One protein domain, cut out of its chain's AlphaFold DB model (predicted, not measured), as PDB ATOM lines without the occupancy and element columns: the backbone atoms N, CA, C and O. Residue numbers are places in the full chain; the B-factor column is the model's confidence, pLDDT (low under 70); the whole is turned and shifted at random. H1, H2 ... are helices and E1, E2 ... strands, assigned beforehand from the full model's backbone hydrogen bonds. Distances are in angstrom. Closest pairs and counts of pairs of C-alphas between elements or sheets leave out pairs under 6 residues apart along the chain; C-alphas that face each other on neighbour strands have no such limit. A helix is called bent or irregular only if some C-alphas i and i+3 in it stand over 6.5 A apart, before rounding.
ATOM      1  N   ALA A  20     299.334 -39.827  49.613       97.38
ATOM      2  CA  ALA A  20     300.775 -39.777  49.381       97.38
ATOM      3  C   ALA A  20     301.120 -39.655  47.892       97.38
ATOM      4  O   ALA A  20     300.338 -40.045  47.025       97.38
ATOM      5  N   VAL A  21     302.327 -39.167  47.608       96.31
ATOM      6  CA  VAL A  21     302.938 -39.126  46.276       96.31
ATOM      7  C   VAL A  21     304.295 -39.824  46.349       96.31
ATOM      8  O   VAL A  21     305.134 -39.468  47.170       96.31
ATOM      9  N   ALA A  22     304.527 -40.811  45.486       97.19
ATOM     10  CA  ALA A  22     305.825 -41.464  45.341       97.19
ATOM     11  C   ALA A  22     306.367 -41.213  43.934       97.19
ATOM     12  O   ALA A  22     305.748 -41.613  42.947       97.19
ATOM     13  N   LEU A  23     307.514 -40.542  43.846       96.69
ATOM     14  CA  LEU A  23     308.185 -40.231  42.588       96.69
ATOM     15  C   LEU A  23     309.468 -41.047  42.453       96.69
ATOM     16  O   LEU A  23     310.235 -41.174  43.404       96.69
ATOM     17  N   PHE A  24     309.717 -41.544  41.245       97.31
ATOM     18  CA  PHE A  24     310.933 -42.261  40.873       97.31
ATOM     19  C   PHE A  24     311.548 -41.577  39.658       97.31
ATOM     20  O   PHE A  24     310.826 -41.272  38.709       97.31
ATOM     21  N   GLY A  25     312.856 -41.324  39.673       95.88
ATOM     22  CA  GLY A  25     313.535 -40.749  38.509       95.88
ATOM     23  C   GLY A  25     313.020 -39.358  38.121       95.88
ATOM     24  O   GLY A  25     312.959 -39.029  36.939       95.88
ATOM     25  N   ASN A  26     312.606 -38.542  39.096       94.00
ATOM     26  CA  ASN A  26     312.020 -37.228  38.840       94.00
ATOM     27  C   ASN A  26     313.058 -36.215  38.325       94.00
ATOM     28  O   ASN A  26     313.941 -35.783  39.062       94.00
ATOM     29  N   GLY A  27     312.902 -35.762  37.077       91.31
ATOM     30  CA  GLY A  27     313.849 -34.835  36.455       91.31
ATOM     31  C   GLY A  27     313.827 -33.398  36.969       91.31
ATOM     32  O   GLY A  27     314.809 -32.678  36.792       91.31
ATOM     33  N   SER A  28     312.770 -32.971  37.667       90.00
ATOM     34  CA  SER A  28     312.780 -31.643  38.306       90.00
ATOM     35  C   SER A  28     313.872 -31.514  39.374       90.00
ATOM     36  O   SER A  28     314.342 -30.406  39.617       90.00
ATOM     37  N   GLN A  29     314.376 -32.634  39.900       90.06
ATOM     38  CA  GLN A  29     315.467 -32.683  40.871       90.06
ATOM     39  C   GLN A  29     316.761 -31.996  40.389       90.06
ATOM     40  O   GLN A  29     317.529 -31.503  41.213       90.06
ATOM     41  N   TRP A  30     316.960 -31.842  39.073       89.50
ATOM     42  CA  TRP A  30     318.041 -31.025  38.496       89.50
ATOM     43  C   TRP A  30     318.001 -29.550  38.905       89.50
ATOM     44  O   TRP A  30     319.037 -28.888  38.937       89.50
ATOM     45  N   VAL A  31     316.808 -29.028  39.185       89.62
ATOM     46  CA  VAL A  31     316.572 -27.636  39.591       89.62
ATOM     47  C   VAL A  31     316.048 -27.525  41.029       89.62
ATOM     48  O   VAL A  31     315.883 -26.417  41.537       89.62
ATOM     49  N   GLY A  32     315.826 -28.659  41.701       88.94
ATOM     50  CA  GLY A  32     315.445 -28.767  43.108       88.94
ATOM     51  C   GLY A  32     314.373 -29.841  43.356       88.94
ATOM     52  O   GLY A  32     313.752 -30.312  42.408       88.94
ATOM     53  N   PRO A  33     314.122 -30.227  44.620       86.31
ATOM     54  CA  PRO A  33     313.038 -31.151  44.971       86.31
ATOM     55  C   PRO A  33     311.679 -30.697  44.421       86.31
ATOM     56  O   PRO A  33     311.397 -29.492  44.413       86.31
ATOM     57  N   ILE A  34     310.796 -31.629  44.032       87.44
ATOM     58  CA  ILE A  34     309.459 -31.265  43.517       87.44
ATOM     59  C   ILE A  34     308.667 -30.453  44.542       87.44
ATOM     60  O   ILE A  34     307.859 -29.595  44.190       87.44
ATOM     61  N   THR A  35     308.949 -30.695  45.819       87.62
ATOM     62  CA  THR A  35     308.355 -30.049  46.986       87.62
ATOM     63  C   THR A  35     308.610 -28.539  47.043       87.62
ATOM     64  O   THR A  35     307.885 -27.805  47.716       87.62
ATOM     65  N   ASN A  36     309.605 -28.039  46.305       88.25
ATOM     66  CA  ASN A  36     309.828 -26.600  46.136       88.25
ATOM     67  C   ASN A  36     308.869 -25.979  45.108       88.25
ATOM     68  O   ASN A  36     308.539 -24.799  45.209       88.25
ATOM     69  N   PHE A  37     308.422 -26.761  44.123       83.75
ATOM     70  CA  PHE A  37     307.537 -26.316  43.042       83.75
ATOM     71  C   PHE A  37     306.063 -26.609  43.337       83.75
ATOM     72  O   PHE A  37     305.181 -25.882  42.885       83.75
ATOM     73  N   SER A  38     305.795 -27.663  44.109       83.06
ATOM     74  CA  SER A  38     304.462 -28.087  44.529       83.06
ATOM     75  C   SER A  38     304.426 -28.335  46.043       83.06
ATOM     76  O   SER A  38     304.313 -29.487  46.471       83.06
ATOM     77  N   PRO A  39     304.476 -27.268  46.866       88.25
ATOM     78  CA  PRO A  39     304.594 -27.389  48.318       88.25
ATOM     79  C   PRO A  39     303.399 -28.076  48.998       88.25
ATOM     80  O   PRO A  39     303.504 -28.515  50.142       88.25
ATOM     81  N   LEU A  40     302.270 -28.180  48.289       91.38
ATOM     82  CA  LEU A  40     301.010 -28.746  48.771       91.38
ATOM     83  C   LEU A  40     301.147 -30.178  49.317       91.38
ATOM     84  O   LEU A  40     300.436 -30.534  50.248       91.38
ATOM     85  N   TYR A  41     302.065 -30.979  48.770       92.69
ATOM     86  CA  TYR A  41     302.233 -32.389  49.144       92.69
ATOM     87  C   TYR A  41     303.534 -32.664  49.907       92.69
ATOM     88  O   TYR A  41     303.959 -33.816  49.994       92.69
ATOM     89  N   ASN A  42     304.200 -31.640  50.446       92.19
ATOM     90  CA  ASN A  42     305.534 -31.789  51.044       92.19
ATOM     91  C   ASN A  42     305.583 -32.793  52.193       92.19
ATOM     92  O   ASN A  42     306.551 -33.533  52.333       92.19
ATOM     93  N   ASP A  43     304.531 -32.838  52.999       93.00
ATOM     94  CA  ASP A  43     304.404 -33.735  54.145       93.00
ATOM     95  C   ASP A  43     304.117 -35.196  53.757       93.00
ATOM     96  O   ASP A  43     304.184 -36.092  54.607       93.00
ATOM     97  N   ARG A  44     303.800 -35.451  52.483       95.06
ATOM     98  CA  ARG A  44     303.351 -36.749  51.964       95.06
ATOM     99  C   ARG A  44     303.988 -37.143  50.631       95.06
ATOM    100  O   ARG A  44     303.469 -38.019  49.945       95.06
ATOM    101  N   THR A  45     305.111 -36.528  50.275       96.38
ATOM    102  CA  THR A  45     305.872 -36.876  49.070       96.38
ATOM    103  C   THR A  45     307.152 -37.612  49.441       96.38
ATOM    104  O   THR A  45     307.886 -37.179  50.327       96.38
ATOM    105  N   ILE A  46     307.439 -38.703  48.734       96.50
ATOM    106  CA  ILE A  46     308.749 -39.351  48.714       96.50
ATOM    107  C   ILE A  46     309.317 -39.285  47.296       96.50
ATOM    108  O   ILE A  46     308.637 -39.618  46.325       96.50
ATOM    109  N   GLU A  47     310.568 -38.848  47.178       94.75
ATOM    110  CA  GLU A  47     311.295 -38.789  45.910       94.75
ATOM    111  C   GLU A  47     312.472 -39.760  45.957       94.75
ATOM    112  O   GLU A  47     313.315 -39.699  46.853       94.75
ATOM    113  N   LEU A  48     312.514 -40.677  44.996       96.94
ATOM    114  CA  LEU A  48     313.512 -41.731  44.909       96.94
ATOM    115  C   LEU A  48     314.287 -41.567  43.609       96.94
ATOM    116  O   LEU A  48     313.724 -41.574  42.514       96.94
ATOM    117  N   CYS A  49     315.599 -41.432  43.741       96.00
ATOM    118  CA  CYS A  49     316.513 -41.287  42.622       96.00
ATOM    119  C   CYS A  49     317.606 -42.346  42.748       96.00
ATOM    120  O   CYS A  49     318.328 -42.395  43.746       96.00
ATOM    121  N   HIS A  50     317.678 -43.245  41.770       96.31
ATOM    122  CA  HIS A  50     318.562 -44.397  41.850       96.31
ATOM    123  C   HIS A  50     319.984 -44.053  41.400       96.31
ATOM    124  O   HIS A  50     320.212 -43.739  40.236       96.31
ATOM    125  N   GLY A  51     320.964 -44.197  42.296       92.19
ATOM    126  CA  GLY A  51     322.388 -44.188  41.948       92.19
ATOM    127  C   GLY A  51     322.795 -42.979  41.104       92.19
ATOM    128  O   GLY A  51     322.679 -41.848  41.560       92.19
ATOM    129  N   SER A  52     323.277 -43.232  39.885       93.44
ATOM    130  CA  SER A  52     323.661 -42.214  38.900       93.44
ATOM    131  C   SER A  52     322.608 -41.977  37.812       93.44
ATOM    132  O   SER A  52     322.965 -41.491  36.742       93.44
ATOM    133  N   ASP A  53     321.333 -42.310  38.059       95.38
ATOM    134  CA  ASP A  53     320.223 -42.056  37.135       95.38
ATOM    135  C   ASP A  53     320.299 -40.623  36.590       95.38
ATOM    136  O   ASP A  53     320.130 -39.663  37.350       95.38
ATOM    137  N   PRO A  54     320.579 -40.469  35.283       93.44
ATOM    138  CA  PRO A  54     320.866 -39.170  34.709       93.44
ATOM    139  C   PRO A  54     319.614 -38.316  34.519       93.44
ATOM    140  O   PRO A  54     319.725 -37.130  34.213       93.44
ATOM    141  N   VAL A  55     318.421 -38.889  34.697       93.19
ATOM    142  CA  VAL A  55     317.175 -38.132  34.651       93.19
ATOM    143  C   VAL A  55     317.006 -37.319  35.923       93.19
ATOM    144  O   VAL A  55     316.659 -36.154  35.812       93.19
ATOM    145  N   CYS A  56     317.291 -37.872  37.106       93.75
ATOM    146  CA  CYS A  56     317.049 -37.200  38.392       93.75
ATOM    147  C   CYS A  56     318.306 -36.692  39.111       93.75
ATOM    148  O   CYS A  56     318.198 -35.856  40.005       93.75
ATOM    149  N   ASN A  57     319.505 -37.131  38.719       88.06
ATOM    150  CA  ASN A  57     320.754 -36.559  39.218       88.06
ATOM    151  C   ASN A  57     321.385 -35.614  38.197       88.06
ATOM    152  O   ASN A  57     321.345 -35.929  37.007       88.06
ATOM    153  N   PRO A  58     322.085 -34.551  38.645       79.25
ATOM    154  CA  PRO A  58     322.995 -33.787  37.800       79.25
ATOM    155  C   PRO A  58     324.068 -34.712  37.208       79.25
ATOM    156  O   PRO A  58     325.052 -35.063  37.859       79.25
ATOM    157  N   ALA A  59     323.844 -35.167  35.984       73.69
ATOM    158  CA  ALA A  59     324.675 -36.158  35.329       73.69
ATOM    159  C   ALA A  59     325.877 -35.521  34.637       73.69
ATOM    160  O   ALA A  59     325.750 -34.547  33.893       73.69
ATOM    161  N   ASP A  60     327.043 -36.136  34.828       80.62
ATOM    162  CA  ASP A  60     328.240 -35.846  34.045       80.62
ATOM    163  C   ASP A  60     327.988 -36.211  32.565       80.62
ATOM    164  O   ASP A  60     327.703 -37.380  32.264       80.62
ATOM    165  N   PRO A  61     328.120 -35.253  31.622       82.88
ATOM    166  CA  PRO A  61     327.926 -35.499  30.194       82.88
ATOM    167  C   PRO A  61     328.763 -36.661  29.640       82.88
ATOM    168  O   PRO A  61     328.345 -37.317  28.687       82.88
ATOM    169  N   ASN A  62     329.921 -36.951  30.244       88.81
ATOM    170  CA  ASN A  62     330.818 -38.019  29.801       88.81
ATOM    171  C   ASN A  62     330.328 -39.420  30.191       88.81
ATOM    172  O   ASN A  62     330.660 -40.397  29.520       88.81
ATOM    173  N   THR A  63     329.526 -39.531  31.253       89.50
ATOM    174  CA  THR A  63     328.992 -40.813  31.751       89.50
ATOM    175  C   THR A  63     327.497 -40.975  31.484       89.50
ATOM    176  O   THR A  63     326.962 -42.073  31.640       89.50
ATOM    177  N   TRP A  64     326.824 -39.931  30.985       86.44
ATOM    178  CA  TRP A  64     325.380 -39.898  30.728       86.44
ATOM    179  C   TRP A  64     324.847 -41.163  30.045       86.44
ATOM    180  O   TRP A  64     323.923 -41.814  30.534       86.44
ATOM    181  N   LYS A  65     325.453 -41.553  28.916       89.94
ATOM    182  CA  LYS A  65     325.003 -42.717  28.134       89.94
ATOM    183  C   LYS A  65     325.150 -44.033  28.904       89.94
ATOM    184  O   LYS A  65     324.332 -44.930  28.736       89.94
ATOM    185  N   GLN A  66     326.189 -44.149  29.727       93.81
ATOM    186  CA  GLN A  66     326.479 -45.345  30.523       93.81
ATOM    187  C   GLN A  66     325.572 -45.437  31.751       93.81
ATOM    188  O   GLN A  66     325.257 -46.540  32.188       93.81
ATOM    189  N   ASN A  67     325.121 -44.293  32.270       94.12
ATOM    190  CA  ASN A  67     324.226 -44.211  33.417       94.12
ATOM    191  C   ASN A  67     322.750 -44.405  33.054       94.12
ATOM    192  O   ASN A  67     321.946 -44.670  33.937       94.12
ATOM    193  N   TRP A  68     322.370 -44.324  31.776       93.19
ATOM    194  CA  TRP A  68     320.971 -44.476  31.349       93.19
ATOM    195  C   TRP A  68     320.258 -45.736  31.888       93.19
ATOM    196  O   TRP A  68     319.104 -45.627  32.296       93.19
ATOM    197  N   PRO A  69     320.908 -46.917  31.989       95.94
ATOM    198  CA  PRO A  69     320.291 -48.095  32.599       95.94
ATOM    199  C   PRO A  69     319.876 -47.920  34.066       95.94
ATOM    200  O   PRO A  69     319.035 -48.679  34.537       95.94
ATOM    201  N   GLN A  70     320.429 -46.937  34.783       95.88
ATOM    202  CA  GLN A  70     320.045 -46.627  36.163       95.88
ATOM    203  C   GLN A  70     318.632 -46.037  36.257       95.88
ATOM    204  O   GLN A  70     318.004 -46.166  37.302       95.88
ATOM    205  N   HIS A  71     318.113 -45.460  35.166       96.06
ATOM    206  CA  HIS A  71     316.726 -44.994  35.077       96.06
ATOM    207  C   HIS A  71     315.720 -46.134  34.837       96.06
ATOM    208  O   HIS A  71     314.508 -45.935  34.900       96.06
ATOM    209  N   ASN A  72     316.189 -47.353  34.542       97.12
ATOM    210  CA  ASN A  72     315.288 -48.463  34.254       97.12
ATOM    211  C   ASN A  72     314.524 -48.901  35.515       97.12
ATOM    212  O   ASN A  72     315.125 -49.001  36.587       97.12
ATOM    213  N   PRO A  73     313.245 -49.313  35.391       96.38
ATOM    214  CA  PRO A  73     312.458 -49.795  36.528       96.38
ATOM    215  C   PRO A  73     313.135 -50.917  37.325       96.38
ATOM    216  O   PRO A  73     313.030 -50.968  38.548       96.38
ATOM    217  N   SER A  74     313.876 -51.807  36.655       97.69
ATOM    218  CA  SER A  74     314.597 -52.903  37.308       97.69
ATOM    219  C   SER A  74     315.659 -52.425  38.296       97.69
ATOM    220  O   SER A  74     315.852 -53.086  39.311       97.69
ATOM    221  N   ALA A  75     316.318 -51.293  38.040       97.62
ATOM    222  CA  ALA A  75     317.330 -50.737  38.933       97.62
ATOM    223  C   ALA A  75     316.693 -50.269  40.254       97.62
ATOM    224  O   ALA A  75     317.121 -50.673  41.332       97.62
ATOM    225  N   TYR A  76     315.576 -49.540  40.164       98.38
ATOM    226  CA  TYR A  76     314.778 -49.120  41.321       98.38
ATOM    227  C   TYR A  76     314.208 -50.300  42.122       98.38
ATOM    228  O   TYR A  76     314.208 -50.274  43.354       98.38
ATOM    229  N   ILE A  77     313.748 -51.354  41.438       98.31
ATOM    230  CA  ILE A  77     313.259 -52.581  42.085       98.31
ATOM    231  C   ILE A  77     314.399 -53.289  42.828       98.31
ATOM    232  O   ILE A  77     314.251 -53.617  44.003       98.31
ATOM    233  N   GLN A  78     315.537 -53.512  42.165       97.75
ATOM    234  CA  GLN A  78     316.683 -54.225  42.743       97.75
ATOM    235  C   GLN A  78     317.308 -53.473  43.921       97.75
ATOM    236  O   GLN A  78     317.784 -54.104  44.860       97.75
ATOM    237  N   ALA A  79     317.250 -52.142  43.908       97.88
ATOM    238  CA  ALA A  79     317.677 -51.303  45.023       97.88
ATOM    239  C   ALA A  79     316.685 -51.277  46.202       97.88
ATOM    240  O   ALA A  79     316.943 -50.605  47.197       97.88
ATOM    241  N   GLY A  80     315.537 -51.958  46.102       98.38
ATOM    242  CA  GLY A  80     314.512 -51.984  47.149       98.38
ATOM    243  C   GLY A  80     313.701 -50.690  47.275       98.38
ATOM    244  O   GLY A  80     312.840 -50.592  48.147       98.38
ATOM    245  N   MET A  81     313.917 -49.714  46.389       98.62
ATOM    246  CA  MET A  81     313.259 -48.404  46.442       98.62
ATOM    247  C   MET A  81     311.743 -48.511  46.240       98.62
ATOM    248  O   MET A  81     310.985 -47.733  46.809       98.62
ATOM    249  N   VAL A  82     311.278 -49.508  45.483       98.25
ATOM    250  CA  VAL A  82     309.837 -49.767  45.329       98.25
ATOM    251  C   VAL A  82     309.196 -50.188  46.654       98.25
ATOM    252  O   VAL A  82     308.115 -49.708  46.979       98.25
ATOM    253  N   ASN A  83     309.879 -51.014  47.453       98.62
ATOM    254  CA  ASN A  83     309.395 -51.392  48.784       98.62
ATOM    255  C   ASN A  83     309.446 -50.199  49.744       98.62
ATOM    256  O   ASN A  83     308.476 -49.946  50.443       98.62
ATOM    257  N   GLN A  84     310.518 -49.402  49.700       98.69
ATOM    258  CA  GLN A  84     310.614 -48.159  50.471       98.69
ATOM    259  C   GLN A  84     309.450 -47.199  50.169       98.69
ATOM    260  O   GLN A  84     308.873 -46.615  51.085       98.69
ATOM    261  N   ALA A  85     309.088 -47.033  48.892       98.50
ATOM    262  CA  ALA A  85     307.935 -46.227  48.504       98.50
ATOM    263  C   ALA A  85     306.617 -46.836  48.991       98.50
ATOM    264  O   ALA A  85     305.756 -46.104  49.471       98.50
ATOM    265  N   ALA A  86     306.458 -48.157  48.875       98.50
ATOM    266  CA  ALA A  86     305.265 -48.851  49.341       98.50
ATOM    267  C   ALA A  86     305.072 -48.680  50.854       98.50
ATOM    268  O   ALA A  86     303.979 -48.318  51.279       98.50
ATOM    269  N   ASP A  87     306.133 -48.847  51.647       98.69
ATOM    270  CA  ASP A  87     306.109 -48.644  53.097       98.69
ATOM    271  C   ASP A  87     305.759 -47.192  53.454       98.69
ATOM    272  O   ASP A  87     304.927 -46.942  54.327       98.69
ATOM    273  N   PHE A  88     306.345 -46.219  52.742       98.44
ATOM    274  CA  PHE A  88     306.018 -44.804  52.920       98.44
ATOM    275  C   PHE A  88     304.541 -44.514  52.631       98.44
ATOM    276  O   PHE A  88     303.877 -43.875  53.444       98.44
ATOM    277  N   VAL A  89     304.024 -44.984  51.491       98.31
ATOM    278  CA  VAL A  89     302.627 -44.768  51.087       98.31
ATOM    279  C   VAL A  89     301.675 -45.460  52.059       98.31
ATOM    280  O   VAL A  89     300.708 -44.842  52.492       98.31
ATOM    281  N   ALA A  90     301.961 -46.702  52.457       98.31
ATOM    282  CA  ALA A  90     301.152 -47.438  53.426       98.31
ATOM    283  C   ALA A  90     301.077 -46.722  54.784       98.31
ATOM    284  O   ALA A  90     300.025 -46.724  55.414       98.31
ATOM    285  N   GLY A  91     302.154 -46.054  55.211       97.75
ATOM    286  CA  GLY A  91     302.174 -45.241  56.430       97.75
ATOM    287  C   GLY A  91     301.380 -43.927  56.362       97.75
ATOM    288  O   GLY A  91     301.342 -43.203  57.358       97.75
ATOM    289  N   LYS A  92     300.790 -43.584  55.210       96.50
ATOM    290  CA  LYS A  92     299.985 -42.366  54.999       96.50
ATOM    291  C   LYS A  92     298.489 -42.637  54.804       96.50
ATOM    292  O   LYS A  92     297.732 -41.671  54.702       96.50
TER     293      LYS A  92
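What this domain is: This is residues 20 to 92 of the 93 residues of an uncharacterized protein of Mycobacterium kansasii (UniProt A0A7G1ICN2). What does the model look like? It is a flat slab with a ribbon of two short parallel strands, E1 and E2, in its middle; H6 packs along one side of the ribbon, and the small helices H1, H2 and H3 make an arc on the other side. H4 and the long link of residues 49 to 63 extend the slab at one end, and H5 forms the corner between H4 and H6. What is it made of? The 73 printed residues hold six named helices and two named strands in the order E1 H1 H2 H3 E2 H4 H5 H6, with the parallel sheet order E1, E2, and the class is mostly helix. The whole is compact, with a radius of gyration of the C-alphas of 12.8 A, and spans 39 by 27 by 11 A.

Where its parts are: Where does the first half run? E1 is residues 21 to 24, 10.1 A long, with C-alpha 21 at (302.938, -39.126, 46.276). H1 is residues 27 to 30, 6.0 A, H2 is 34 to 37, 5.3 A, and H3 is 39 to 44, 10.1 A. What comes next? E2 is residues 45 to 48, 10.0 A, and H4 is 64 to 71, 10.9 A, with C-alpha 64 at (325.380, -39.898, 30.728). H5 is residues 73 to 78, 8.7 A, and H6 is 81 to 90, 14.0 A, ending with C-alpha 90 at (301.152, -47.438, 53.426).

How they stand to each other: How are the strands joined? E1 and E2 are parallel at 12 degrees, with N 23 and O 46 at 2.9 A and N 48 and O 23 at 2.8 A, within hydrogen-bond range. With H1, H2 and H3 between them they form a strand-helix-strand unit, two parallel neighbour strands joined through helices. What is near them? The closest C-alphas of E1 and H6 are those of Ala 22 and Ala 85, 6.1 A, and of E2 and H6 those of Leu 48 and Met 81, 6.9 A. H5 and H6 are close but not clearly touching, about perpendicular at 88 degrees, with the C-alphas of Tyr 76 and Val 82 closest at 6.4 A. H4 and H6 are apart. How are the helices' backbones? In H5 and H6 every O i to N i+4 pair is within hydrogen-bond range, while H1 and H2 are too short for such a pair. H3 has 0 of 2 and H4 1 of 4, beside 2 of 3 and 3 of 5 O i to N i+3 pairs within range; H3 and H4 are irregular, C-alphas 40 and 43 being 8.1 A apart and C-alphas 66 and 69 7.1 A.

The domain as a whole: How large is it? The two C-alphas farthest apart are those of Asn 62 and Lys 92, 40.1 A. Is anything cut, long or unsure? The printed part has no cut, and the link from E2 to H4, 15 residues, is long. The mean pLDDT of the printed part is 93.3, and no printed residue is under 70.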